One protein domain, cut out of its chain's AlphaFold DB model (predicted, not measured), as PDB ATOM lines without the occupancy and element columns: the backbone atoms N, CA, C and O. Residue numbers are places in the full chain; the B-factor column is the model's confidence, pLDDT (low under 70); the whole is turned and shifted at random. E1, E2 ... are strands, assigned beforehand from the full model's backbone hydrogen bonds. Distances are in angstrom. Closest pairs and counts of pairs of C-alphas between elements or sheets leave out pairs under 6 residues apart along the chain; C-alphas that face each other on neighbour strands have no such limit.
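This is residues 446 to 653 of the 822 residues of an uncharacterized protein of Phycisphaerales bacterium (UniProt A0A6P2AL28). Two strongly twisted sheets lie face to face as a sandwich, and the chain passes back and forth between them as a jelly roll, one long hairpin wound over both sheets with E2 beside E9, E3 beside E8, E4 beside E7 and E5 beside E6. One sheet runs E6 E5 E8 E3 E11, all antiparallel; the other is branched and mixed, built on the long strands E7, E4 and E9, with E10 and E2 beside different parts of E9, E1 beside E2, and E12 beside E1. The printed part has 208 residues, no named helix and twelve strands, E1 to E12 in chain order; the class is all strand, with under half of the residues, 89, in named elements. It is compact, with a radius of gyration of the C-alphas of 16.9 A and spans of 51 by 39 by 33 A.

E1, residues 446 to 450, and E2, residues 457 to 461, form a hairpin, with N 447 and O 459 within hydrogen-bond range at 2.9 A. On the other side of E1 is E12, residues 647 to 652, parallel to it (N 448 to O 649, 2.8 A). E2 is antiparallel to E9, residues 589 to 601 (N 460 to O 590, 2.8 A). E9 bends by 54 degrees at residue 594, and E10, residues 610 to 612, forms a hairpin with it on the same side as E2 (N 597 to O 610, 2.9 A). On the other side of E9 is E4, residues 485 to 499, antiparallel (N 491 to O 596, 3.0 A). E7, residues 547 to 555, is E4's other antiparallel neighbour (N 490 to O 552, 2.9 A). In the second sheet, E3, residues 472 to 478, is antiparallel to the edge strand E11, residues 628 to 631 (N 474 to O 629, 2.9 A), and to E8, residues 569 to 578 (N 475 to O 572, 2.8 A). E5, residues 504 to 511, is antiparallel to E8 (N 507 to O 575, 2.8 A) and forms a hairpin with the edge strand E6, residues 524 to 527 (N 506 to O 526, 2.9 A). The facing parts of the two sheets are 8.7 A centre to centre.

E1 begins at C-alpha 446 (124.113, 195.431, 142.812). E4, the longest strand by residues, spans 38.7 A from C-alpha 485 (100.648, 196.929, 162.717); E9 spans 35.8 A, E8 29.6 A and E7 25.8 A. E12 ends at C-alpha 652 (121.757, 197.552, 129.762).

The two C-alphas farthest apart, those of Pro 535 and Gly 603, are 51.2 A apart. The printed part has no cut. The links E5 to E6, E6 to E7, E7 to E8, E10 to E11 and E11 to E12 are long. Mean pLDDT of the printed part is 84.4; 31 residues are under 70, among them 463 to 469, 578 to 585 and 633 to 645.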
ATOM      1  N   PHE A 446     125.418 194.759 142.857       86.50
ATOM      2  CA  PHE A 446     124.113 195.431 142.812       86.50
ATOM      3  C   PHE A 446     124.095 196.467 141.686       86.50
ATOM      4  O   PHE A 446     124.707 197.525 141.779       86.50
ATOM      5  N   THR A 447     123.330 196.191 140.639       85.56
ATOM      6  CA  THR A 447     123.307 196.982 139.399       85.56
ATOM      7  C   THR A 447     121.889 197.436 139.080       85.56
ATOM      8  O   THR A 447     120.927 196.827 139.538       85.56
ATOM      9  N   ALA A 448     121.716 198.481 138.284       86.94
ATOM     10  CA  ALA A 448     120.431 198.792 137.673       86.94
ATOM     11  C   ALA A 448     120.287 198.024 136.353       86.94
ATOM     12  O   ALA A 448     120.886 198.405 135.349       86.94
ATOM     13  N   TYR A 449     119.490 196.952 136.332       91.62
ATOM     14  CA  TYR A 449     119.204 196.254 135.076       91.62
ATOM     15  C   TYR A 449     118.199 197.029 134.237       91.62
ATOM     16  O   TYR A 449     117.197 197.520 134.762       91.62
ATOM     17  N   THR A 450     118.451 197.104 132.933       87.06
ATOM     18  CA  THR A 450     117.562 197.791 132.000       87.06
ATOM     19  C   THR A 450     117.655 197.219 130.588       87.06
ATOM     20  O   THR A 450     118.637 196.579 130.214       87.06
ATOM     21  N   ASN A 451     116.625 197.468 129.786       80.12
ATOM     22  CA  ASN A 451     116.664 197.324 128.331       80.12
ATOM     23  C   ASN A 451     116.708 198.682 127.613       80.12
ATOM     24  O   ASN A 451     116.552 198.742 126.398       80.12
ATOM     25  N   GLY A 452     116.876 199.788 128.345       71.88
ATOM     26  CA  GLY A 452     116.900 201.151 127.801       71.88
ATOM     27  C   GLY A 452     115.542 201.682 127.323       71.88
ATOM     28  O   GLY A 452     115.403 202.881 127.103       71.88
ATOM     29  N   GLU A 453     114.527 200.826 127.188       73.06
ATOM     30  CA  GLU A 453     113.168 201.203 126.772       73.06
ATOM     31  C   GLU A 453     112.184 201.232 127.948       73.06
ATOM     32  O   GLU A 453     111.222 202.005 127.970       73.06
ATOM     33  N   THR A 454     112.419 200.371 128.931       67.12
ATOM     34  CA  THR A 454     111.655 200.253 130.170       67.12
ATOM     35  C   THR A 454     112.491 200.779 131.333       67.12
ATOM     36  O   THR A 454     113.717 200.825 131.258       67.12
ATOM     37  N   GLY A 455     111.828 201.262 132.387       75.06
ATOM     38  CA  GLY A 455     112.545 201.756 133.561       75.06
ATOM     39  C   GLY A 455     113.313 200.639 134.275       75.06
ATOM     40  O   GLY A 455     113.052 199.458 134.064       75.06
ATOM     41  N   ASN A 456     114.283 201.032 135.096       89.56
ATOM     42  CA  ASN A 456     115.259 200.124 135.688       89.56
ATOM     43  C   ASN A 456     114.678 199.206 136.775       89.56
ATOM     44  O   ASN A 456     113.715 199.545 137.466       89.56
ATOM     45  N   SER A 457     115.350 198.075 136.979       93.75
ATOM     46  CA  SER A 457     115.104 197.137 138.078       93.75
ATOM     47  C   SER A 457     116.298 197.091 139.027       93.75
ATOM     48  O   SER A 457     117.447 197.242 138.603       93.75
ATOM     49  N   PHE A 458     116.053 196.845 140.319       95.19
ATOM     50  CA  PHE A 458     117.142 196.623 141.275       95.19
ATOM     51  C   PHE A 458     117.759 195.248 141.025       95.19
ATOM     52  O   PHE A 458     117.184 194.227 141.402       95.19
ATOM     53  N   GLY A 459     118.893 195.229 140.343       91.62
ATOM     54  CA  GLY A 459     119.581 194.049 139.852       91.62
ATOM     55  C   GLY A 459     120.641 193.511 140.796       91.62
ATOM     56  O   GLY A 459     121.292 194.256 141.526       91.62
ATOM     57  N   ILE A 460     120.830 192.197 140.746       89.25
ATOM     58  CA  ILE A 460     121.901 191.507 141.444       89.25
ATOM     59  C   ILE A 460     122.444 190.299 140.682       89.25
ATOM     60  O   ILE A 460     121.688 189.437 140.218       89.25
ATOM     61  N   ARG A 461     123.771 190.147 140.668       86.00
ATOM     62  CA  ARG A 461     124.441 188.918 140.221       86.00
ATOM     63  C   ARG A 461     125.727 188.689 141.007       86.00
ATOM     64  O   ARG A 461     126.622 189.518 141.026       86.00
ATOM     65  N   GLU A 462     125.824 187.523 141.637       75.44
ATOM     66  CA  GLU A 462     127.011 187.116 142.400       75.44
ATOM     67  C   GLU A 462     128.051 186.438 141.487       75.44
ATOM     68  O   GLU A 462     127.711 185.468 140.795       75.44
ATOM     69  N   ARG A 463     129.325 186.856 141.548       61.75
ATOM     70  CA  ARG A 463     130.455 186.194 140.860       61.75
ATOM     71  C   ARG A 463     131.051 185.022 141.653       61.75
ATOM     72  O   ARG A 463     131.680 184.132 141.082       61.75
ATOM     73  N   GLY A 464     130.813 184.965 142.968       58.59
ATOM     74  CA  GLY A 464     131.376 183.960 143.881       58.59
ATOM     75  C   GLY A 464     130.818 184.037 145.310       58.59
ATOM     76  O   GLY A 464     129.948 184.852 145.589       58.59
ATOM     77  N   GLU A 465     131.289 183.170 146.218       47.81
ATOM     78  CA  GLU A 465     130.845 183.149 147.633       47.81
ATOM     79  C   GLU A 465     131.343 184.356 148.455       47.81
ATOM     80  O   GLU A 465     130.736 184.685 149.468       47.81
ATOM     81  N   THR A 466     132.406 185.035 148.012       52.06
ATOM     82  CA  THR A 466     133.034 186.181 148.700       52.06
ATOM     83  C   THR A 466     132.648 187.549 148.128       52.06
ATOM     84  O   THR A 466     132.964 188.563 148.734       52.06
ATOM     85  N   ASP A 467     131.989 187.579 146.971       59.28
ATOM     86  CA  ASP A 467     131.907 188.755 146.092       59.28
ATOM     87  C   ASP A 467     130.946 189.841 146.598       59.28
ATOM     88  O   ASP A 467     131.275 191.015 146.577       59.28
ATOM     89  N   LEU A 468     129.793 189.446 147.149       69.69
ATOM     90  CA  LEU A 468     128.832 190.372 147.757       69.69
ATOM     91  C   LEU A 468     128.927 190.453 149.280       69.69
ATOM     92  O   LEU A 468     128.104 191.133 149.876       69.69
ATOM     93  N   GLN A 469     129.863 189.734 149.911       65.69
ATOM     94  CA  GLN A 469     130.055 189.708 151.371       65.69
ATOM     95  C   GLN A 469     128.729 189.652 152.159       65.69
ATOM     96  O   GLN A 469     128.471 190.455 153.040       65.69
ATOM     97  N   ASP A 470     127.821 188.746 151.789       71.38
ATOM     98  CA  ASP A 470     126.496 188.629 152.414       71.38
ATOM     99  C   ASP A 470     125.609 189.898 152.400       71.38
ATOM    100  O   ASP A 470     124.583 189.914 153.082       71.38
ATOM    101  N   SER A 471     125.904 190.903 151.570       78.25
ATOM    102  CA  SER A 471     125.106 192.123 151.403       78.25
ATOM    103  C   SER A 471     123.693 191.857 150.885       78.25
ATOM    104  O   SER A 471     123.445 190.945 150.081       78.25
ATOM    105  N   ARG A 472     122.729 192.647 151.375       85.38
ATOM    106  CA  ARG A 472     121.280 192.461 151.165       85.38
ATOM    107  C   ARG A 472     120.576 193.799 150.978       85.38
ATOM    108  O   ARG A 472     121.000 194.793 151.551       85.38
ATOM    109  N   LEU A 473     119.458 193.784 150.251       92.12
ATOM    110  CA  LEU A 473     118.569 194.939 150.131       92.12
ATOM    111  C   LEU A 473     117.587 194.960 151.304       92.12
ATOM    112  O   LEU A 473     116.885 193.969 151.547       92.12
ATOM    113  N   PHE A 474     117.511 196.094 151.992       93.44
ATOM    114  CA  PHE A 474     116.588 196.345 153.090       93.44
ATOM    115  C   PHE A 474     115.543 197.385 152.708       93.44
ATOM    116  O   PHE A 474     115.819 198.326 151.972       93.44
ATOM    117  N   TYR A 475     114.350 197.218 153.270       96.12
ATOM    118  CA  TYR A 475     113.322 198.244 153.363       96.12
ATOM    119  C   TYR A 475     113.045 198.528 154.838       96.12
ATOM    120  O   TYR A 475     112.634 197.627 155.582       96.12
ATOM    121  N   GLU A 476     113.265 199.772 155.257       96.12
ATOM    122  CA  GLU A 476     112.941 200.256 156.594       96.12
ATOM    123  C   GLU A 476     111.478 200.704 156.658       96.12
ATOM    124  O   GLU A 476     111.055 201.663 156.012       96.12
ATOM    125  N   PHE A 477     110.694 200.042 157.506       96.50
ATOM    126  CA  PHE A 477     109.333 200.456 157.808       96.50
ATOM    127  C   PHE A 477     109.260 201.118 159.183       96.50
ATOM    128  O   PHE A 477     109.416 200.460 160.211       96.50
ATOM    129  N   MET A 478     108.906 202.403 159.218       95.12
ATOM    130  CA  MET A 478     108.544 203.103 160.451       95.12
ATOM    131  C   MET A 478     107.022 203.164 160.607       95.12
ATOM    132  O   MET A 478     106.320 203.755 159.781       95.12
ATOM    133  N   ASN A 479     106.483 202.604 161.697       95.56
ATOM    134  CA  ASN A 479     105.040 202.601 161.931       95.56
ATOM    135  C   ASN A 479     104.509 203.993 162.315       95.56
ATOM    136  O   ASN A 479     104.336 204.322 163.491       95.56
ATOM    137  N   ASN A 480     104.139 204.768 161.301       93.44
ATOM    138  CA  ASN A 480     103.465 206.059 161.436       93.44
ATOM    139  C   ASN A 480     101.957 205.979 161.139       93.44
ATOM    140  O   ASN A 480     101.305 206.998 160.918       93.44
ATOM    141  N   THR A 481     101.379 204.772 161.146       91.12
ATOM    142  CA  THR A 481      99.972 204.538 160.764       91.12
ATOM    143  C   THR A 481      98.962 205.034 161.806       91.12
ATOM    144  O   THR A 481      97.781 205.194 161.502       91.12
ATOM    145  N   GLY A 482      99.413 205.286 163.040       91.12
ATOM    146  CA  GLY A 482      98.554 205.664 164.165       91.12
ATOM    147  C   GLY A 482      97.833 204.492 164.842       91.12
ATOM    148  O   GLY A 482      97.127 204.723 165.824       91.12
ATOM    149  N   ASP A 483      98.038 203.256 164.376       94.19
ATOM    150  CA  ASP A 483      97.562 202.017 165.003       94.19
ATOM    151  C   ASP A 483      98.703 200.982 165.086       94.19
ATOM    152  O   ASP A 483      99.803 201.173 164.563       94.19
ATOM    153  N   ILE A 484      98.462 199.884 165.793       95.81
ATOM    154  CA  ILE A 484      99.371 198.741 165.859       95.81
ATOM    155  C   ILE A 484      99.336 198.006 164.514       95.81
ATOM    156  O   ILE A 484      98.260 197.645 164.034       95.81
ATOM    157  N   VAL A 485     100.508 197.733 163.939       97.19
ATOM    158  CA  VAL A 485     100.648 196.929 162.717       97.19
ATOM    159  C   VAL A 485     100.893 195.473 163.100       97.19
ATOM    160  O   VAL A 485     101.796 195.168 163.880       97.19
ATOM    161  N   VAL A 486     100.073 194.568 162.571       96.81
ATOM    162  CA  VAL A 486     100.114 193.122 162.866       96.81
ATOM    163  C   VAL A 486     100.708 192.294 161.730       96.81
ATOM    164  O   VAL A 486     100.939 191.102 161.906       96.81
ATOM    165  N   GLY A 487     100.965 192.906 160.576       96.75
ATOM    166  CA  GLY A 487     101.368 192.201 159.366       96.75
ATOM    167  C   GLY A 487     101.571 193.131 158.179       96.75
ATOM    168  O   GLY A 487     101.404 194.344 158.309       96.75
ATOM    169  N   PHE A 488     101.878 192.557 157.020       97.94
ATOM    170  CA  PHE A 488     102.033 193.279 155.756       97.94
ATOM    171  C   PHE A 488     101.430 192.482 154.598       97.94
ATOM    172  O   PHE A 488     101.563 191.262 154.568       97.94
ATOM    173  N   ASN A 489     100.827 193.149 153.616       97.50
ATOM    174  CA  ASN A 489     100.722 192.596 152.267       97.50
ATOM    175  C   ASN A 489     101.928 193.091 151.471       97.50
ATOM    176  O   ASN A 489     102.179 194.295 151.432       97.50
ATOM    177  N   VAL A 490     102.678 192.171 150.873       98.19
ATOM    178  CA  VAL A 490     103.876 192.482 150.091       98.19
ATOM    179  C   VAL A 490     103.738 191.856 148.713       98.19
ATOM    180  O   VAL A 490     103.504 190.648 148.617       98.19
ATOM    181  N   SER A 491     103.912 192.651 147.658       98.00
ATOM    182  CA  SER A 491     104.033 192.152 146.286       98.00
ATOM    183  C   SER A 491     105.203 192.791 145.550       98.00
ATOM    184  O   SER A 491     105.531 193.936 145.826       98.00
ATOM    185  N   TYR A 492     105.859 192.054 144.660       97.69
ATOM    186  CA  TYR A 492     106.972 192.526 143.827       97.69
ATOM    187  C   TYR A 492     107.209 191.543 142.680       97.69
ATOM    188  O   TYR A 492     106.855 190.369 142.786       97.69
ATOM    189  N   ASP A 493     107.852 192.002 141.616       96.56
ATOM    190  CA  ASP A 493     108.332 191.151 140.537       96.56
ATOM    191  C   ASP A 493     109.754 190.661 140.830       96.56
ATOM    192  O   ASP A 493     110.599 191.407 141.329       96.56
ATOM    193  N   VAL A 494     110.007 189.393 140.507       96.69
ATOM    194  CA  VAL A 494     111.349 188.819 140.368       96.69
ATOM    195  C   VAL A 494     111.602 188.590 138.887       96.69
ATOM    196  O   VAL A 494     110.931 187.773 138.259       96.69
ATOM    197  N   GLU A 495     112.573 189.307 138.342       95.81
ATOM    198  CA  GLU A 495     112.890 189.355 136.914       95.81
ATOM    199  C   GLU A 495     114.252 188.702 136.652       95.81
ATOM    200  O   GLU A 495     115.194 188.916 137.408       95.81
ATOM    201  N   CYS A 496     114.395 187.901 135.600       94.06
ATOM    202  CA  CYS A 496     115.693 187.396 135.155       94.06
ATOM    203  C   CYS A 496     116.264 188.339 134.101       94.06
ATOM    204  O   CYS A 496     115.644 188.515 133.059       94.06
ATOM    205  N   TRP A 497     117.445 188.897 134.366       92.25
ATOM    206  CA  TRP A 497     118.134 189.830 133.466       92.25
ATOM    207  C   TRP A 497     119.431 189.258 132.883       92.25
ATOM    208  O   TRP A 497     119.936 189.732 131.871       92.25
ATOM    209  N   TYR A 498     119.945 188.181 133.480       90.06
ATOM    210  CA  TYR A 498     121.033 187.383 132.925       90.06
ATOM    211  C   TYR A 498     120.756 185.903 133.151       90.06
ATOM    212  O   TYR A 498     120.662 185.454 134.298       90.06
ATOM    213  N   HIS A 499     120.652 185.123 132.075       88.94
ATOM    214  CA  HIS A 499     120.375 183.692 132.169       88.94
ATOM    215  C   HIS A 499     121.683 182.905 132.222       88.94
ATOM    216  O   HIS A 499     122.202 182.422 131.213       88.94
ATOM    217  N   GLY A 500     122.233 182.807 133.431       83.38
ATOM    218  CA  GLY A 500     123.479 182.099 133.702       83.38
ATOM    219  C   GLY A 500     123.329 180.578 133.674       83.38
ATOM    220  O   GLY A 500     122.233 180.024 133.764       83.38
ATOM    221  N   GLN A 501     124.465 179.886 133.614       83.69
ATOM    222  CA  GLN A 501     124.520 178.426 133.699       83.69
ATOM    223  C   GLN A 501     124.078 177.911 135.067       83.69
ATOM    224  O   GLN A 501     123.584 176.792 135.155       83.69
ATOM    225  N   ARG A 502     124.262 178.729 136.111       81.62
ATOM    226  CA  ARG A 502     123.872 178.419 137.486       81.62
ATOM    227  C   ARG A 502     122.680 179.246 137.942       81.62
ATOM    228  O   ARG A 502     122.616 180.457 137.694       81.62
ATOM    229  N   ALA A 503     121.740 178.594 138.621       77.44
ATOM    230  CA  ALA A 503     120.548 179.248 139.150       77.44
ATOM    231  C   ALA A 503     120.862 180.157 140.353       77.44
ATOM    232  O   ALA A 503     121.792 179.919 141.126       77.44
ATOM    233  N   ASN A 504     120.039 181.188 140.523       85.56
ATOM    234  CA  ASN A 504     120.043 182.104 141.662       85.56
ATOM    235  C   ASN A 504     118.603 182.222 142.202       85.56
ATOM    236  O   ASN A 504     117.664 181.833 141.499       85.56
ATOM    237  N   ARG A 505     118.411 182.728 143.424       89.12
ATOM    238  CA  ARG A 505     117.075 182.950 144.012       89.12
ATOM    239  C   ARG A 505     117.003 184.202 144.878       89.12
ATOM    240  O   ARG A 505     117.999 184.618 145.469       89.12
ATOM    241  N   ILE A 506     115.792 184.733 145.010       92.62
ATOM    242  CA  ILE A 506     115.442 185.879 145.853       92.62
ATOM    243  C   ILE A 506     114.580 185.404 147.022       92.62
ATOM    244  O   ILE A 506     113.596 184.689 146.834       92.62
ATOM    245  N   ARG A 507     114.948 185.792 148.245       91.44
ATOM    246  CA  ARG A 507     114.317 185.329 149.486       91.44
ATOM    247  C   ARG A 507     113.871 186.492 150.356       91.44
ATOM    248  O   ARG A 507     114.703 187.256 150.837       91.44
ATOM    249  N   LEU A 508     112.569 186.602 150.593       95.12
ATOM    250  CA  LEU A 508     111.987 187.624 151.458       95.12
ATOM    251  C   LEU A 508     112.002 187.165 152.917       95.12
ATOM    252  O   LEU A 508     111.509 186.081 153.236       95.12
ATOM    253  N   LYS A 509     112.497 188.024 153.810       93.31
ATOM    254  CA  LYS A 509     112.448 187.834 155.266       93.31
ATOM    255  C   LYS A 509     111.955 189.086 155.989       93.31
ATOM    256  O   LYS A 509     111.982 190.184 155.439       93.31
ATOM    257  N   TYR A 510     111.575 188.904 157.251       94.56
ATOM    258  CA  TYR A 510     111.192 189.968 158.176       94.56
ATOM    259  C   TYR A 510     112.011 189.891 159.468       94.56
ATOM    260  O   TYR A 510     112.255 188.793 159.971       94.56
ATOM    261  N   ASN A 511     112.385 191.048 160.021       91.25
ATOM    262  CA  ASN A 511     112.965 191.171 161.358       91.25
ATOM    263  C   ASN A 511     112.696 192.570 161.952       91.25
ATOM    264  O   ASN A 511     112.311 193.503 161.249       91.25
ATOM    265  N   ASN A 512     112.905 192.737 163.257       89.94
ATOM    266  CA  ASN A 512     112.825 194.029 163.948       89.94
ATOM    267  C   ASN A 512     114.193 194.708 164.154       89.94
ATOM    268  O   ASN A 512     114.264 195.751 164.800       89.94
ATOM    269  N   ALA A 513     115.259 194.113 163.626       85.19
ATOM    270  CA  ALA A 513     116.617 194.637 163.612       85.19
ATOM    271  C   ALA A 513     117.226 194.412 162.224       85.19
ATOM    272  O   ALA A 513     116.730 193.568 161.479       85.19
ATOM    273  N   THR A 514     118.298 195.133 161.900       79.25
ATOM    274  CA  THR A 514     119.075 194.934 160.666       79.25
ATOM    275  C   THR A 514     119.894 193.646 160.697       79.25
ATOM    276  O   THR A 514     120.190 193.097 159.638       79.25
ATOM    277  N   SER A 515     120.146 193.092 161.890       79.19
ATOM    278  CA  SER A 515     120.930 191.874 162.082       79.19
ATOM    279  C   SER A 515     120.140 190.657 162.573       79.19
ATOM    280  O   SER A 515     119.022 190.762 163.085       79.19
ATOM    281  N   GLY A 516     120.723 189.461 162.423       75.00
ATOM    282  CA  GLY A 516     120.176 188.201 162.963       75.00
ATOM    283  C   GLY A 516     119.226 187.445 162.025       75.00
ATOM    284  O   GLY A 516     118.653 186.413 162.394       75.00
ATOM    285  N   PHE A 517     119.108 187.900 160.778       77.94
ATOM    286  CA  PHE A 517     118.288 187.269 159.741       77.94
ATOM    287  C   PHE A 517     118.784 185.893 159.280       77.94
ATOM    288  O   PHE A 517     118.006 185.128 158.696       77.94
ATOM    289  N   GLY A 518     120.057 185.557 159.510       69.38
ATOM    290  CA  GLY A 518     120.603 184.230 159.200       69.38
ATOM    291  C   GLY A 518     119.871 183.093 159.925       69.38
ATOM    292  O   GLY A 518     119.825 181.972 159.425       69.38
ATOM    293  N   SER A 519     119.237 183.398 161.063       74.94
ATOM    294  CA  SER A 519     118.542 182.430 161.923       74.94
ATOM    295  C   SER A 519     117.020 182.352 161.722       74.94
ATOM    296  O   SER A 519     116.364 181.545 162.379       74.94
ATOM    297  N   ILE A 520     116.460 183.175 160.826       81.75
ATOM    298  CA  ILE A 520     115.012 183.301 160.588       81.75
ATOM    299  C   ILE A 520     114.631 182.577 159.288       81.75
ATOM    300  O   ILE A 520     115.384 182.630 158.311       81.75
ATOM    301  N   ASP A 521     113.466 181.929 159.264       86.12
ATOM    302  CA  ASP A 521     112.934 181.246 158.078       86.12
ATOM    303  C   ASP A 521     112.593 182.229 156.938       86.12
ATOM    304  O   ASP A 521     112.240 183.390 157.164       86.12
ATOM    305  N   ASP A 522     112.708 181.761 155.692       91.06
ATOM    306  CA  ASP A 522     112.276 182.514 154.510       91.06
ATOM    307  C   ASP A 522     110.736 182.608 154.483       91.06
ATOM    308  O   ASP A 522     110.048 181.592 154.593       91.06
ATOM    309  N   ILE A 523     110.180 183.810 154.298       94.81
ATOM    310  CA  ILE A 523     108.730 184.011 154.106       94.81
ATOM    311  C   ILE A 523     108.336 183.537 152.707       94.81
ATOM    312  O   ILE A 523     107.356 182.816 152.527       94.81
ATOM    313  N   VAL A 524     109.122 183.952 151.712       94.62
ATOM    314  CA  VAL A 524     109.023 183.517 150.317       94.62
ATOM    315  C   VAL A 524     110.434 183.287 149.790       94.62
ATOM    316  O   VAL A 524     111.320 184.096 150.049       94.62
ATOM    317  N   SER A 525     110.629 182.205 149.038       93.38
ATOM    318  CA  SER A 525     111.845 181.924 148.273       93.38
ATOM    319  C   SER A 525     111.452 181.721 146.815       93.38
ATOM    320  O   SER A 525     110.734 180.771 146.504       93.38
ATOM    321  N   THR A 526     111.930 182.599 145.944       93.81
ATOM    322  CA  THR A 526     111.611 182.620 144.517       93.81
ATOM    323  C   THR A 526     112.867 182.302 143.721       93.81
ATOM    324  O   THR A 526     113.828 183.071 143.741       93.81
ATOM    325  N   ASP A 527     112.869 181.157 143.041       90.06
ATOM    326  CA  ASP A 527     113.965 180.758 142.158       90.06
ATOM    327  C   ASP A 527     113.970 181.580 140.860       90.06
ATOM    328  O   ASP A 527     112.962 182.194 140.503       90.06
ATOM    329  N   ASN A 528     115.101 181.564 140.144       89.44
ATOM    330  CA  ASN A 528     115.217 182.139 138.804       89.44
ATOM    331  C   ASN A 528     114.011 181.724 137.924       89.44
ATOM    332  O   ASN A 528     113.852 180.521 137.680       89.44
ATOM    333  N   PRO A 529     113.219 182.682 137.397       90.56
ATOM    334  CA  PRO A 529     112.067 182.413 136.531       90.56
ATOM    335  C   PRO A 529     112.367 181.503 135.330       90.56
ATOM    336  O   PRO A 529     111.517 180.704 134.937       90.56
ATOM    337  N   LEU A 530     113.582 181.580 134.776       89.75
ATOM    338  CA  LEU A 530     114.018 180.774 133.628       89.75
ATOM    339  C   LEU A 530     114.694 179.452 134.010       89.75
ATOM    340  O   LEU A 530     114.976 178.618 133.147       89.75
ATOM    341  N   GLY A 531     114.936 179.236 135.301       85.12
ATOM    342  CA  GLY A 531     115.620 178.058 135.813       85.12
ATOM    343  C   GLY A 531     117.125 177.993 135.487       85.12
ATOM    344  O   GLY A 531     117.701 178.916 134.910       85.12
ATOM    345  N   PRO A 532     117.786 176.901 135.907       81.12
ATOM    346  CA  PRO A 532     119.214 176.657 135.680       81.12
ATOM    347  C   PRO A 532     119.600 176.401 134.211       81.12
ATOM    348  O   PRO A 532     118.740 176.141 133.369       81.12
ATOM    349  N   GLY A 533     120.908 176.365 133.917       75.44
ATOM    350  CA  GLY A 533     121.439 175.900 132.628       75.44
ATOM    351  C   GLY A 533     121.253 176.863 131.453       75.44
ATOM    352  O   GLY A 533     121.153 176.411 130.311       75.44
ATOM    353  N   GLY A 534     121.185 178.166 131.729       74.75
ATOM    354  CA  GLY A 534     121.069 179.209 130.716       74.75
ATOM    355  C   GLY A 534     122.307 179.370 129.829       74.75
ATOM    356  O   GLY A 534     123.375 178.831 130.138       74.75
ATOM    357  N   PRO A 535     122.181 180.116 128.716       74.88
ATOM    358  CA  PRO A 535     123.253 180.315 127.742       74.88
ATOM    359  C   PRO A 535     124.447 181.121 128.280       74.88
ATOM    360  O   PRO A 535     125.481 181.142 127.621       74.88
ATOM    361  N   GLY A 536     124.336 181.754 129.454       77.62
ATOM    362  CA  GLY A 536     125.340 182.695 129.953       77.62
ATOM    363  C   GLY A 536     125.263 184.033 129.225       77.62
ATOM    364  O   GLY A 536     126.290 184.562 128.814       77.62
ATOM    365  N   ALA A 537     124.050 184.554 129.034       80.25
ATOM    366  CA  ALA A 537     123.815 185.793 128.299       80.25
ATOM    367  C   ALA A 537     122.711 186.640 128.954       80.25
ATOM    368  O   ALA A 537     121.852 186.076 129.652       80.25
ATOM    369  N   PRO A 538     122.704 187.967 128.728       85.31
ATOM    370  CA  PRO A 538     121.613 188.832 129.154       85.31
ATOM    371  C   PRO A 538     120.276 188.441 128.521       85.31
ATOM    372  O   PRO A 538     120.214 187.895 127.418       85.31
ATOM    373  N   VAL A 539     119.195 188.712 129.242       88.31
ATOM    374  CA  VAL A 539     117.809 188.493 128.817       88.31
ATOM    375  C   VAL A 539     116.954 189.659 129.309       88.31
ATOM    376  O   VAL A 539     117.267 190.271 130.323       88.31
ATOM    377  N   ASP A 540     115.872 189.980 128.605       89.75
ATOM    378  CA  ASP A 540     115.000 191.086 129.007       89.75
ATOM    379  C   ASP A 540     114.071 190.681 130.153       89.75
ATOM    380  O   ASP A 540     113.037 190.043 129.936       89.75
ATOM    381  N   GLY A 541     114.434 191.057 131.378       92.62
ATOM    382  CA  GLY A 541     113.669 190.728 132.576       92.62
ATOM    383  C   GLY A 541     112.302 191.400 132.651       92.62
ATOM    384  O   GLY A 541     111.422 190.894 133.346       92.62
ATOM    385  N   SER A 542     112.070 192.470 131.885       89.38
ATOM    386  CA  SER A 542     110.768 193.139 131.842       89.38
ATOM    387  C   SER A 542     109.698 192.294 131.137       89.38
ATOM    388  O   SER A 542     108.495 192.516 131.330       89.38
ATOM    389  N   LEU A 543     110.093 191.292 130.343       91.69
ATOM    390  CA  LEU A 543     109.162 190.445 129.601       91.69
ATOM    391  C   LEU A 543     108.432 189.443 130.520       91.69
ATOM    392  O   LEU A 543     109.056 188.835 131.391       91.69
ATOM    393  N   PRO A 544     107.116 189.204 130.323       92.69
ATOM    394  CA  PRO A 544     106.332 188.278 131.147       92.69
ATOM    395  C   PRO A 544     106.897 186.853 131.255       92.69
ATOM    396  O   PRO A 544     106.668 186.180 132.254       92.69
ATOM    397  N   GLU A 545     107.603 186.374 130.233       92.12
ATOM    398  CA  GLU A 545     108.263 185.064 130.205       92.12
ATOM    399  C   GLU A 545     109.519 184.971 131.083       92.12
ATOM    400  O   GLU A 545     109.878 183.869 131.495       92.12
ATOM    401  N   ASN A 546     110.153 186.104 131.392       94.31
ATOM    402  CA  ASN A 546     111.406 186.180 132.145       94.31
ATOM    403  C   ASN A 546     111.186 186.640 133.592       94.31
ATOM    404  O   ASN A 546     112.155 186.827 134.326       94.31
ATOM    405  N   ARG A 547     109.930 186.802 134.025       94.81
ATOM    406  CA  ARG A 547     109.586 187.314 135.356       94.81
ATOM    407  C   ARG A 547     108.489 186.522 136.052       94.81
ATOM    408  O   ARG A 547     107.668 185.859 135.420       94.81
ATOM    409  N   VAL A 548     108.442 186.639 137.375       96.44
ATOM    410  CA  VAL A 548     107.380 186.082 138.218       96.44
ATOM    411  C   VAL A 548     106.930 187.104 139.258       96.44
ATOM    412  O   VAL A 548     107.749 187.692 139.960       96.44
ATOM    413  N   GLU A 549     105.616 187.284 139.375       96.75
ATOM    414  CA  GLU A 549     105.015 188.135 140.401       96.75
ATOM    415  C   GLU A 549     104.922 187.361 141.723       96.75
ATOM    416  O   GLU A 549     104.338 186.272 141.804       96.75
ATOM    417  N   VAL A 550     105.487 187.935 142.778       97.38
ATOM    418  CA  VAL A 550     105.351 187.468 144.155       97.38
ATOM    419  C   VAL A 550     104.269 188.292 144.836       97.38
ATOM    420  O   VAL A 550     104.291 189.514 144.777       97.38
ATOM    421  N   SER A 551     103.346 187.634 145.541       97.31
ATOM    422  CA  SER A 551     102.351 188.292 146.392       97.31
ATOM    423  C   SER A 551     102.107 187.454 147.645       97.31
ATOM    424  O   SER A 551     101.662 186.307 147.555       97.31
ATOM    425  N   VAL A 552     102.371 188.022 148.823       97.44
ATOM    426  CA  VAL A 552     102.276 187.327 150.113       97.44
ATOM    427  C   VAL A 552     101.664 188.213 151.197       97.44
ATOM    428  O   VAL A 552     101.929 189.411 151.275       97.44
ATOM    429  N   THR A 553     100.858 187.602 152.064       96.69
ATOM    430  CA  THR A 553     100.395 188.214 153.313       96.69
ATOM    431  C   THR A 553     101.239 187.680 154.464       96.69
ATOM    432  O   THR A 553     101.294 186.474 154.697       96.69
ATOM    433  N   ILE A 554     101.889 188.591 155.176       96.19
ATOM    434  CA  ILE A 554     102.758 188.338 156.321       96.19
ATOM    435  C   ILE A 554     101.960 188.615 157.591       96.19
ATOM    436  O   ILE A 554     101.509 189.742 157.783       96.19
ATOM    437  N   ASP A 555     101.827 187.625 158.473       95.19
ATOM    438  CA  ASP A 555     101.326 187.808 159.840       95.19
ATOM    439  C   ASP A 555     102.506 187.727 160.818       95.19
ATOM    440  O   ASP A 555     103.225 186.726 160.872       95.19
ATOM    441  N   LEU A 556     102.742 188.802 161.574       94.62
ATOM    442  CA  LEU A 556     103.901 188.892 162.462       94.62
ATOM    443  C   LEU A 556     103.824 187.899 163.619       94.62
ATOM    444  O   LEU A 556     104.858 187.394 164.053       94.62
ATOM    445  N   VAL A 557     102.620 187.600 164.108       91.56
ATOM    446  CA  VAL A 557     102.419 186.674 165.227       91.56
ATOM    447  C   VAL A 557     102.702 185.247 164.779       91.56
ATOM    448  O   VAL A 557     103.352 184.504 165.516       91.56
ATOM    449  N   ASP A 558     102.281 184.884 163.566       92.94
ATOM    450  CA  ASP A 558     102.580 183.572 162.979       92.94
ATOM    451  C   ASP A 558     104.086 183.383 162.733       92.94
ATOM    452  O   ASP A 558     104.602 182.278 162.905       92.94
ATOM    453  N   LEU A 559     104.812 184.465 162.425       90.50
ATOM    454  CA  LEU A 559     106.279 184.470 162.340       90.50
ATOM    455  C   LEU A 559     106.986 184.514 163.711       90.50
ATOM    456  O   LEU A 559     108.213 184.490 163.770       90.50
ATOM    457  N   GLY A 560     106.244 184.581 164.821       91.00
ATOM    458  CA  GLY A 560     106.803 184.627 166.177       91.00
ATOM    459  C   GLY A 560     107.292 186.007 166.633       91.00
ATOM    460  O   GLY A 560     107.960 186.105 167.665       91.00
ATOM    461  N   PHE A 561     106.942 187.073 165.914       92.56
ATOM    462  CA  PHE A 561     107.269 188.457 166.251       92.56
ATOM    463  C   PHE A 561     106.111 189.169 166.962       92.56
ATOM    464  O   PHE A 561     104.933 188.844 166.808       92.56
ATOM    465  N   ALA A 562     106.449 190.178 167.765       93.94
ATOM    466  CA  ALA A 562     105.447 191.063 168.347       93.94
ATOM    467  C   ALA A 562     104.897 192.037 167.283       93.94
ATOM    468  O   ALA A 562     105.664 192.479 166.424       93.94
ATOM    469  N   PRO A 563     103.610 192.432 167.365       95.69
ATOM    470  CA  PRO A 563     103.072 193.521 166.553       95.69
ATOM    471  C   PRO A 563     103.861 194.826 166.728       95.69
ATOM    472  O   PRO A 563     104.332 195.130 167.827       95.69
ATOM    473  N   ILE A 564     103.959 195.620 165.663       97.00
ATOM    474  CA  ILE A 564     104.743 196.859 165.628       97.00
ATOM    475  C   ILE A 564     103.890 197.994 166.197       97.00
ATOM    476  O   ILE A 564     102.862 198.376 165.628       97.00
ATOM    477  N   GLY A 565     104.297 198.552 167.334       95.94
ATOM    478  CA  GLY A 565     103.658 199.716 167.943       95.94
ATOM    479  C   GLY A 565     103.907 201.005 167.157       95.94
ATOM    480  O   GLY A 565     104.833 201.093 166.356       95.94
ATOM    481  N   VAL A 566     103.087 202.029 167.397       94.62
ATOM    482  CA  VAL A 566     103.254 203.346 166.761       94.62
ATOM    483  C   VAL A 566     104.621 203.937 167.120       94.62
ATOM    484  O   VAL A 566     104.989 203.980 168.296       94.62
ATOM    485  N   GLY A 567     105.356 204.399 166.109       94.06
ATOM    486  CA  GLY A 567     106.708 204.943 166.226       94.06
ATOM    487  C   GLY A 567     107.819 203.895 166.340       94.06
ATOM    488  O   GLY A 567     108.956 204.270 166.603       94.06
ATOM    489  N   GLN A 568     107.514 202.601 166.186       96.25
ATOM    490  CA  GLN A 568     108.529 201.547 166.103       96.25
ATOM    491  C   GLN A 568     108.929 201.267 164.652       96.25
ATOM    492  O   GLN A 568     108.110 201.409 163.742       96.25
ATOM    493  N   THR A 569     110.173 200.825 164.476       94.56
ATOM    494  CA  THR A 569     110.752 200.440 163.186       94.56
ATOM    495  C   THR A 569     110.816 198.919 163.049       94.56
ATOM    496  O   THR A 569     111.022 198.204 164.035       94.56
ATOM    497  N   SER A 570     110.646 198.424 161.829       94.69
ATOM    498  CA  SER A 570     110.931 197.047 161.428       94.69
ATOM    499  C   SER A 570     111.511 197.004 160.016       94.69
ATOM    500  O   SER A 570     111.522 198.013 159.315       94.69
ATOM    501  N   PHE A 571     112.003 195.836 159.604       95.00
ATOM    502  CA  PHE A 571     112.719 195.678 158.345       95.00
ATOM    503  C   PHE A 571     112.179 194.493 157.548       95.00
ATOM    504  O   PHE A 571     112.054 193.374 158.060       95.00
ATOM    505  N   LEU A 572     111.900 194.741 156.270       95.81
ATOM    506  CA  LEU A 572     111.808 193.696 155.253       95.81
ATOM    507  C   LEU A 572     113.153 193.614 154.537       95.81
ATOM    508  O   LEU A 572     113.810 194.631 154.324       95.81
ATOM    509  N   ARG A 573     113.573 192.402 154.182       91.75
ATOM    510  CA  ARG A 573     114.881 192.177 153.566       91.75
ATOM    511  C   ARG A 573     114.796 191.143 152.460       91.75
ATOM    512  O   ARG A 573     114.244 190.060 152.679       91.75
ATOM    513  N   TRP A 574     115.432 191.438 151.335       93.19
ATOM    514  CA  TRP A 574     115.627 190.500 150.236       93.19
ATOM    515  C   TRP A 574     117.041 189.934 150.282       93.19
ATOM    516  O   TRP A 574     118.034 190.656 150.212       93.19
ATOM    517  N   GLN A 575     117.114 188.617 150.458       85.19
ATOM    518  CA  GLN A 575     118.350 187.856 150.457       85.19
ATOM    519  C   GLN A 575     118.523 187.077 149.167       85.19
ATOM    520  O   GLN A 575     117.611 186.402 148.695       85.19
ATOM    521  N   TYR A 576     119.755 187.089 148.690       83.12
ATOM    522  CA  TYR A 576     120.173 186.453 147.458       83.12
ATOM    523  C   TYR A 576     121.079 185.282 147.807       83.12
ATOM    524  O   TYR A 576     121.841 185.346 148.777       83.12
ATOM    525  N   SER A 577     120.901 184.154 147.130       76.75
ATOM    526  CA  SER A 577     121.774 182.997 147.322       76.75
ATOM    527  C   SER A 577     121.569 181.933 146.260       76.75
ATOM    528  O   SER A 577     120.606 181.938 145.498       76.75
ATOM    529  N   ASN A 578     122.439 180.930 146.311       69.19
ATOM    530  CA  ASN A 578     122.289 179.691 145.567       69.19
ATOM    531  C   ASN A 578     120.929 179.013 145.801       69.19
ATOM    532  O   ASN A 578     120.502 178.811 146.949       69.19
ATOM    533  N   ALA A 579     120.309 178.606 144.693       64.38
ATOM    534  CA  ALA A 579     119.293 177.561 144.656       64.38
ATOM    535  C   ALA A 579     119.965 176.172 144.560       64.38
ATOM    536  O   ALA A 579     121.139 176.067 144.192       64.38
ATOM    537  N   ASP A 580     119.247 175.104 144.919       58.91
ATOM    538  CA  ASP A 580     119.771 173.735 144.860       58.91
ATOM    539  C   ASP A 580     119.854 173.233 143.405       58.91
ATOM    540  O   ASP A 580     118.835 173.095 142.729       58.91
ATOM    541  N   GLY A 581     121.061 172.873 142.954       53.81
ATOM    542  CA  GLY A 581     121.311 172.251 141.648       53.81
ATOM    543  C   GLY A 581     122.302 173.036 140.789       53.81
ATOM    544  O   GLY A 581     122.202 174.246 140.729       53.81
ATOM    545  N   ASP A 582     123.211 172.280 140.152       59.00
ATOM    546  CA  ASP A 582     124.268 172.640 139.185       59.00
ATOM    547  C   ASP A 582     125.500 173.466 139.635       59.00
ATOM    548  O   ASP A 582     125.482 174.312 140.523       59.00
ATOM    549  N   GLY A 583     126.651 173.097 139.057       59.81
ATOM    550  CA  GLY A 583     127.982 173.647 139.348       59.81
ATOM    551  C   GLY A 583     128.524 174.525 138.220       59.81
ATOM    552  O   GLY A 583     129.734 174.555 138.010       59.81
ATOM    553  N   GLY A 584     127.633 175.151 137.444       64.19
ATOM    554  CA  GLY A 584     127.998 176.030 136.331       64.19
ATOM    555  C   GLY A 584     128.517 177.398 136.791       64.19
ATOM    556  O   GLY A 584     128.278 177.825 137.922       64.19
ATOM    557  N   ASN A 585     129.219 178.091 135.901       68.12
ATOM    558  CA  ASN A 585     129.641 179.486 136.048       68.12
ATOM    559  C   ASN A 585     129.552 180.107 134.647       68.12
ATOM    560  O   ASN A 585     130.151 179.523 133.740       68.12
ATOM    561  N   PRO A 586     128.818 181.212 134.409       74.31
ATOM    562  CA  PRO A 586     128.308 182.226 135.350       74.31
ATOM    563  C   PRO A 586     126.955 181.949 136.029       74.31
ATOM    564  O   PRO A 586     126.156 181.131 135.564       74.31
ATOM    565  N   ARG A 587     126.679 182.672 137.129       81.94
ATOM    566  CA  ARG A 587     125.369 182.697 137.806       81.94
ATOM    567  C   ARG A 587     124.358 183.587 137.095       81.94
ATOM    568  O   ARG A 587     124.727 184.540 136.417       81.94
ATOM    569  N   SER A 588     123.082 183.278 137.304       88.00
ATOM    570  CA  SER A 588     121.969 184.095 136.821       88.00
ATOM    571  C   SER A 588     121.854 185.414 137.593       88.00
ATOM    572  O   SER A 588     121.969 185.426 138.823       88.00
ATOM    573  N   GLY A 589     121.600 186.497 136.859       90.88
ATOM    574  CA  GLY A 589     121.331 187.833 137.388       90.88
ATOM    575  C   GLY A 589     119.829 188.059 137.526       90.88
ATOM    576  O   GLY A 589     119.079 187.799 136.577       90.88
ATOM    577  N   LEU A 590     119.389 188.484 138.710       93.75
ATOM    578  CA  LEU A 590     117.976 188.678 139.043       93.75
ATOM    579  C   LEU A 590     117.701 190.127 139.446       93.75
ATOM    580  O   LEU A 590     118.515 190.737 140.127       93.75
ATOM    581  N   GLY A 591     116.547 190.657 139.053       94.19
ATOM    582  CA  GLY A 591     116.058 191.983 139.408       94.19
ATOM    583  C   GLY A 591     114.822 191.927 140.306       94.19
ATOM    584  O   GLY A 591     114.014 191.003 140.188       94.19
ATOM    585  N   ILE A 592     114.664 192.920 141.185       95.56
ATOM    586  CA  ILE A 592     113.411 193.214 141.894       95.56
ATOM    587  C   ILE A 592     112.795 194.472 141.293       95.56
ATOM    588  O   ILE A 592     113.471 195.496 141.165       95.56
ATOM    589  N   ASN A 593     111.501 194.411 140.978       95.31
ATOM    590  CA  ASN A 593     110.743 195.572 140.524       95.31
ATOM    591  C   ASN A 593     109.294 195.576 141.051       95.31
ATOM    592  O   ASN A 593     108.856 194.621 141.690       95.31
ATOM    593  N   ASN A 594     108.555 196.665 140.821       94.88
ATOM    594  CA  ASN A 594     107.132 196.833 141.142       94.88
ATOM    595  C   ASN A 594     106.771 196.460 142.593       94.88
ATOM    596  O   ASN A 594     105.731 195.854 142.857       94.88
ATOM    597  N   LEU A 595     107.635 196.823 143.544       97.19
ATOM    598  CA  LEU A 595     107.437 196.541 144.958       97.19
ATOM    599  C   LEU A 595     106.254 197.337 145.509       97.19
ATOM    600  O   LEU A 595     106.164 198.550 145.338       97.19
ATOM    601  N   VAL A 596     105.400 196.651 146.257       97.75
ATOM    602  CA  VAL A 596     104.301 197.210 147.035       97.75
ATOM    603  C   VAL A 596     104.354 196.624 148.443       97.75
ATOM    604  O   VAL A 596     104.399 195.405 148.607       97.75
ATOM    605  N   VAL A 597     104.324 197.481 149.464       97.62
ATOM    606  CA  VAL A 597     104.249 197.085 150.879       97.62
ATOM    607  C   VAL A 597     103.085 197.810 151.549       97.62
ATOM    608  O   VAL A 597     103.070 199.036 151.638       97.62
ATOM    609  N   GLU A 598     102.115 197.055 152.063       97.25
ATOM    610  CA  GLU A 598     100.933 197.585 152.749       97.25
ATOM    611  C   GLU A 598     100.842 197.049 154.183       97.25
ATOM    612  O   GLU A 598     100.648 195.846 154.373       97.25
ATOM    613  N   PRO A 599     100.930 197.894 155.223       97.19
ATOM    614  CA  PRO A 599     100.824 197.432 156.602       97.19
ATOM    615  C   PRO A 599      99.378 197.055 156.963       97.19
ATOM    616  O   PRO A 599      98.433 197.786 156.666       97.19
ATOM    617  N   ILE A 600      99.200 195.937 157.663       96.94
ATOM    618  CA  ILE A 600      97.907 195.425 158.138       96.94
ATOM    619  C   ILE A 600      97.681 195.907 159.572       96.94
ATOM    620  O   ILE A 600      98.502 195.653 160.454       96.94
ATOM    621  N   LEU A 601      96.563 196.591 159.821       96.19
ATOM    622  CA  LEU A 601      96.281 197.237 161.107       96.19
ATOM    623  C   LEU A 601      95.489 196.323 162.053       96.19
ATOM    624  O   LEU A 601      94.539 195.653 161.640       96.19
ATOM    625  N   ALA A 602      95.815 196.358 163.348       91.19
ATOM    626  CA  ALA A 602      95.121 195.599 164.393       91.19
ATOM    627  C   ALA A 602      93.623 195.948 164.496       91.19
ATOM    628  O   ALA A 602      92.801 195.072 164.773       91.19
ATOM    629  N   GLY A 603      93.254 197.214 164.262       81.06
ATOM    630  CA  GLY A 603      91.864 197.681 164.225       81.06
ATOM    631  C   GLY A 603      91.054 197.225 163.003       81.06
ATOM    632  O   GLY A 603      89.845 197.467 162.958       81.06
ATOM    633  N   GLY A 604      91.689 196.545 162.041       78.00
ATOM    634  CA  GLY A 604      91.115 196.142 160.758       78.00
ATOM    635  C   GLY A 604      91.318 197.196 159.663       78.00
ATOM    636  O   GLY A 604      91.080 198.383 159.875       78.00
ATOM    637  N   GLY A 605      91.728 196.749 158.472       85.00
ATOM    638  CA  GLY A 605      92.083 197.601 157.328       85.00
ATOM    639  C   GLY A 605      93.580 197.556 156.998       85.00
ATOM    640  O   GLY A 605      94.349 196.875 157.676       85.00
ATOM    641  N   VAL A 606      93.974 198.276 155.946       87.81
ATOM    642  CA  VAL A 606      95.373 198.456 155.521       87.81
ATOM    643  C   VAL A 606      95.780 199.918 155.693       87.81
ATOM    644  O   VAL A 606      94.954 200.818 155.513       87.81
ATOM    645  N   GLY A 607      97.026 200.158 156.097       88.12
ATOM    646  CA  GLY A 607      97.610 201.497 156.126       88.12
ATOM    647  C   GLY A 607      98.016 201.980 154.731       88.12
ATOM    648  O   GLY A 607      97.673 201.369 153.721       88.12
ATOM    649  N   ALA A 608      98.726 203.108 154.671       90.69
ATOM    650  CA  ALA A 608      99.215 203.647 153.406       90.69
ATOM    651  C   ALA A 608     100.213 202.679 152.749       90.69
ATOM    652  O   ALA A 608     101.116 202.180 153.418       90.69
ATOM    653  N   SER A 609     100.023 202.439 151.452       92.12
ATOM    654  CA  SER A 609     100.902 201.605 150.639       92.12
ATOM    655  C   SER A 609     102.200 202.343 150.311       92.12
ATOM    656  O   SER A 609     102.163 203.519 149.939       92.12
ATOM    657  N   TYR A 610     103.327 201.650 150.439       95.31
ATOM    658  CA  TYR A 610     104.605 202.048 149.859       95.31
ATOM    659  C   TYR A 610     104.758 201.358 148.506       95.31
ATOM    660  O   TYR A 610     104.582 200.145 148.425       95.31
ATOM    661  N   THR A 611     105.058 202.109 147.447       94.88
ATOM    662  CA  THR A 611     105.234 201.568 146.093       94.88
ATOM    663  C   THR A 611     106.563 202.027 145.520       94.88
ATOM    664  O   THR A 611     106.838 203.223 145.524       94.88
ATOM    665  N   GLN A 612     107.342 201.090 144.983       94.44
ATOM    666  CA  GLN A 612     108.655 201.351 144.411       94.44
ATOM    667  C   GLN A 612     108.854 200.554 143.117       94.44
ATOM    668  O   GLN A 612     108.797 199.329 143.121       94.44
ATOM    669  N   ASN A 613     109.110 201.254 142.011       87.94
ATOM    670  CA  ASN A 613     109.293 200.661 140.679       87.94
ATOM    671  C   ASN A 613     110.718 200.811 140.126       87.94
ATOM    672  O   ASN A 613     110.903 200.669 138.932       87.94
ATOM    673  N   PHE A 614     111.682 201.181 140.975       92.56
ATOM    674  CA  PHE A 614     113.125 201.287 140.691       92.56
ATOM    675  C   PHE A 614     113.547 202.007 139.397       92.56
ATOM    676  O   PHE A 614     114.734 202.062 139.111       92.56
ATOM    677  N   ASN A 615     112.636 202.689 138.698       85.19
ATOM    678  CA  ASN A 615     112.899 203.293 137.395       85.19
ATOM    679  C   ASN A 615     114.053 204.306 137.406       85.19
ATOM    680  O   ASN A 615     114.691 204.504 136.380       85.19
ATOM    681  N   ASN A 616     114.294 204.942 138.556       79.69
ATOM    682  CA  ASN A 616     115.333 205.956 138.755       79.69
ATOM    683  C   ASN A 616     116.580 205.417 139.478       79.69
ATOM    684  O   ASN A 616     117.472 206.194 139.798       79.69
ATOM    685  N   TYR A 617     116.620 204.127 139.808       84.69
ATOM    686  CA  TYR A 617     117.796 203.513 140.412       84.69
ATOM    687  C   TYR A 617     118.873 203.350 139.341       84.69
ATOM    688  O   TYR A 617     118.580 202.809 138.278       84.69
ATOM    689  N   LEU A 618     120.098 203.802 139.607       77.75
ATOM    690  CA  LEU A 618     121.207 203.787 138.642       77.75
ATOM    691  C   LEU A 618     122.352 202.865 139.075       77.75
ATOM    692  O   LEU A 618     123.454 202.972 138.554       77.75
ATOM    693  N   GLY A 619     122.104 201.949 140.016       74.38
ATOM    694  CA  GLY A 619     123.138 201.020 140.460       74.38
ATOM    695  C   GLY A 619     124.151 201.662 141.396       74.38
ATOM    696  O   GLY A 619     125.328 201.361 141.276       74.38
ATOM    697  N   SER A 620     123.707 202.560 142.279       77.69
ATOM    698  CA  SER A 620     124.519 203.181 143.334       77.69
ATOM    699  C   SER A 620     123.698 203.376 144.607       77.69
ATOM    700  O   SER A 620     122.472 203.510 144.538       77.69
ATOM    701  N   GLU A 621     124.352 203.453 145.772       77.56
ATOM    702  CA  GLU A 621     123.656 203.711 147.043       77.56
ATOM    703  C   GLU A 621     122.881 205.038 147.004       77.56
ATOM    704  O   GLU A 621     121.733 205.110 147.436       77.56
ATOM    705  N   ALA A 622     123.466 206.077 146.401       74.62
ATOM    706  CA  ALA A 622     122.868 207.408 146.307       74.62
ATOM    707  C   ALA A 622     121.564 207.451 145.491       74.62
ATOM    708  O   ALA A 622     120.758 208.368 145.660       74.62
ATOM    709  N   THR A 623     121.350 206.478 144.601       80.25
ATOM    710  CA  THR A 623     120.148 206.393 143.755       80.25
ATOM    711  C   THR A 623     119.121 205.394 144.280       80.25
ATOM    712  O   THR A 623     118.081 205.179 143.647       80.25
ATOM    713  N   LEU A 624     119.368 204.802 145.454       84.50
ATOM    714  CA  LEU A 624     118.361 204.016 146.149       84.50
ATOM    715  C   LEU A 624     117.226 204.900 146.690       84.50
ATOM    716  O   LEU A 624     117.432 206.058 147.064       84.50
ATOM    717  N   PRO A 625     116.000 204.357 146.767       88.94
ATOM    718  CA  PRO A 625     114.904 205.004 147.480       88.94
ATOM    719  C   PRO A 625     115.281 205.280 148.936       88.94
ATOM    720  O   PRO A 625     115.918 204.449 149.572       88.94
ATOM    721  N   ALA A 626     114.838 206.411 149.488       87.56
ATOM    722  CA  ALA A 626     115.258 206.869 150.816       87.56
ATOM    723  C   ALA A 626     114.938 205.886 151.963       87.56
ATOM    724  O   ALA A 626     115.611 205.904 152.989       87.56
ATOM    725  N   GLU A 627     113.907 205.050 151.816       92.62
ATOM    726  CA  GLU A 627     113.536 204.008 152.786       92.62
ATOM    727  C   GLU A 627     114.274 202.678 152.570       92.62
ATOM    728  O   GLU A 627     113.973 201.683 153.236       92.62
ATOM    729  N   MET A 628     115.203 202.629 151.618       94.19
ATOM    730  CA  MET A 628     115.970 201.445 151.267       94.19
ATOM    731  C   MET A 628     117.464 201.684 151.385       94.19
ATOM    732  O   MET A 628     117.967 202.769 151.132       94.19
ATOM    733  N   PHE A 629     118.174 200.623 151.738       90.69
ATOM    734  CA  PHE A 629     119.625 200.630 151.833       90.69
ATOM    735  C   PHE A 629     120.160 199.216 151.633       90.69
ATOM    736  O   PHE A 629     119.421 198.225 151.727       90.69
ATOM    737  N   VAL A 630     121.456 199.126 151.365       85.75
ATOM    738  CA  VAL A 630     122.183 197.864 151.281       85.75
ATOM    739  C   VAL A 630     123.178 197.797 152.426       85.75
ATOM    740  O   VAL A 630     123.888 198.753 152.704       85.75
ATOM    741  N   THR A 631     123.231 196.655 153.104       79.94
ATOM    742  CA  THR A 631     124.278 196.357 154.087       79.94
ATOM    743  C   THR A 631     124.522 194.848 154.148       79.94
ATOM    744  O   THR A 631     123.658 194.065 153.726       79.94
ATOM    745  N   GLY A 632     125.690 194.437 154.641       72.31
ATOM    746  CA  GLY A 632     126.115 193.041 154.791       72.31
ATOM    747  C   GLY A 632     126.526 192.702 156.223       72.31
ATOM    748  O   GLY A 632     126.795 193.592 157.029       72.31
ATOM    749  N   GLU A 633     126.581 191.406 156.532       68.69
ATOM    750  CA  GLU A 633     127.080 190.870 157.806       68.69
ATOM    751  C   GLU A 633     128.337 190.018 157.556       68.69
ATOM    752  O   GLU A 633     128.381 189.252 156.592       68.69
ATOM    753  N   ASP A 634     129.345 190.099 158.429       59.19
ATOM    754  CA  ASP A 634     130.453 189.143 158.434       59.19
ATOM    755  C   ASP A 634     129.969 187.730 158.823       59.19
ATOM    756  O   ASP A 634     128.842 187.524 159.283       59.19
ATOM    757  N   GLY A 635     130.834 186.721 158.671       52.94
ATOM    758  CA  GLY A 635     130.514 185.332 159.037       52.94
ATOM    759  C   GLY A 635     130.159 185.112 160.521       52.94
ATOM    760  O   GLY A 635     129.735 184.011 160.877       52.94
ATOM    761  N   ASP A 636     130.308 186.141 161.362       55.12
ATOM    762  CA  ASP A 636     129.970 186.173 162.785       55.12
ATOM    763  C   ASP A 636     128.723 187.046 163.092       55.12
ATOM    764  O   ASP A 636     128.305 187.128 164.252       55.12
ATOM    765  N   GLY A 637     128.078 187.639 162.076       55.16
ATOM    766  CA  GLY A 637     126.841 188.421 162.192       55.16
ATOM    767  C   GLY A 637     127.025 189.905 162.534       55.16
ATOM    768  O   GLY A 637     126.070 190.530 163.004       55.16
ATOM    769  N   ASN A 638     128.223 190.472 162.364       60.56
ATOM    770  CA  ASN A 638     128.479 191.905 162.567       60.56
ATOM    771  C   ASN A 638     128.381 192.675 161.243       60.56
ATOM    772  O   ASN A 638     128.868 192.197 160.225       60.56
ATOM    773  N   GLU A 639     127.814 193.884 161.258       60.88
ATOM    774  CA  GLU A 639     127.807 194.772 160.084       60.88
ATOM    775  C   GLU A 639     129.244 195.170 159.682       60.88
ATOM    776  O   GLU A 639     130.073 195.478 160.548       60.88
ATOM    777  N   PHE A 640     129.552 195.153 158.380       59.69
ATOM    778  CA  PHE A 640     130.888 195.494 157.872       59.69
ATOM    779  C   PHE A 640     131.263 196.966 158.126       59.69
ATOM    780  O   PHE A 640     130.402 197.846 158.099       59.69
ATOM    781  N   PRO A 641     132.560 197.276 158.327       46.44
ATOM    782  CA  PRO A 641     133.052 198.651 158.255       46.44
ATOM    783  C   PRO A 641     132.867 199.204 156.828       46.44
ATOM    784  O   PRO A 641     133.075 198.478 155.861       46.44
ATOM    785  N   GLY A 642     132.473 200.478 156.705       51.00
ATOM    786  CA  GLY A 642     131.983 201.130 155.474       51.00
ATOM    787  C   GLY A 642     132.983 201.349 154.327       51.00
ATOM    788  O   GLY A 642     132.981 202.421 153.739       51.00
ATOM    789  N   SER A 643     133.842 200.374 154.021       48.31
ATOM    790  CA  SER A 643     134.790 200.394 152.894       48.31
ATOM    791  C   SER A 643     134.444 199.403 151.774       48.31
ATOM    792  O   SER A 643     135.245 199.223 150.864       48.31
ATOM    793  N   PHE A 644     133.316 198.689 151.867       58.97
ATOM    794  CA  PHE A 644     132.865 197.746 150.843       58.97
ATOM    795  C   PHE A 644     131.678 198.341 150.086       58.97
ATOM    796  O   PHE A 644     130.594 198.455 150.657       58.97
ATOM    797  N   ASP A 645     131.899 198.701 148.820       68.19
ATOM    798  CA  ASP A 645     130.853 199.143 147.900       68.19
ATOM    799  C   ASP A 645     130.487 197.992 146.937       68.19
ATOM    800  O   ASP A 645     131.306 197.599 146.104       68.19
ATOM    801  N   PRO A 646     129.292 197.393 147.073       71.81
ATOM    802  CA  PRO A 646     128.830 196.320 146.200       71.81
ATOM    803  C   PRO A 646     128.086 196.806 144.941       71.81
ATOM    804  O   PRO A 646     127.530 195.971 144.223       71.81
ATOM    805  N   PHE A 647     127.982 198.115 144.704       74.31
ATOM    806  CA  PHE A 647     127.213 198.707 143.613       74.31
ATOM    807  C   PHE A 647     128.028 198.827 142.314       74.31
ATOM    808  O   PHE A 647     129.225 199.082 142.341       74.31
ATOM    809  N   THR A 648     127.389 198.615 141.158       68.88
ATOM    810  CA  THR A 648     128.095 198.448 139.865       68.88
ATOM    811  C   THR A 648     127.463 199.197 138.690       68.88
ATOM    812  O   THR A 648     127.692 198.862 137.529       68.88
ATOM    813  N   GLY A 649     126.656 200.223 138.964       73.94
ATOM    814  CA  GLY A 649     126.091 201.086 137.927       73.94
ATOM    815  C   GLY A 649     124.962 200.433 137.122       73.94
ATOM    816  O   GLY A 649     124.277 199.520 137.595       73.94
ATOM    817  N   VAL A 650     124.733 200.911 135.898       75.75
ATOM    818  CA  VAL A 650     123.631 200.477 135.022       75.75
ATOM    819  C   VAL A 650     124.091 199.379 134.063       75.75
ATOM    820  O   VAL A 650     125.038 199.557 133.309       75.75
ATOM    821  N   SER A 651     123.362 198.264 134.029       77.38
ATOM    822  CA  SER A 651     123.581 197.155 133.095       77.38
ATOM    823  C   SER A 651     122.451 197.083 132.075       77.38
ATOM    824  O   SER A 651     121.362 196.573 132.363       77.38
ATOM    825  N   ASN A 652     122.710 197.587 130.868       76.31
ATOM    826  CA  ASN A 652     121.757 197.552 129.762       76.31
ATOM    827  C   ASN A 652     121.953 196.290 128.907       76.31
ATOM    828  O   ASN A 652     123.050 196.043 128.407       76.31
ATOM    829  N   ILE A 653     120.898 195.489 128.724       70.81
ATOM    830  CA  ILE A 653     120.966 194.233 127.948       70.81
ATOM    831  C   ILE A 653     121.223 194.467 126.460       70.81
ATOM    832  O   ILE A 653     121.713 193.571 125.780       70.81
TER     833      ILE A 653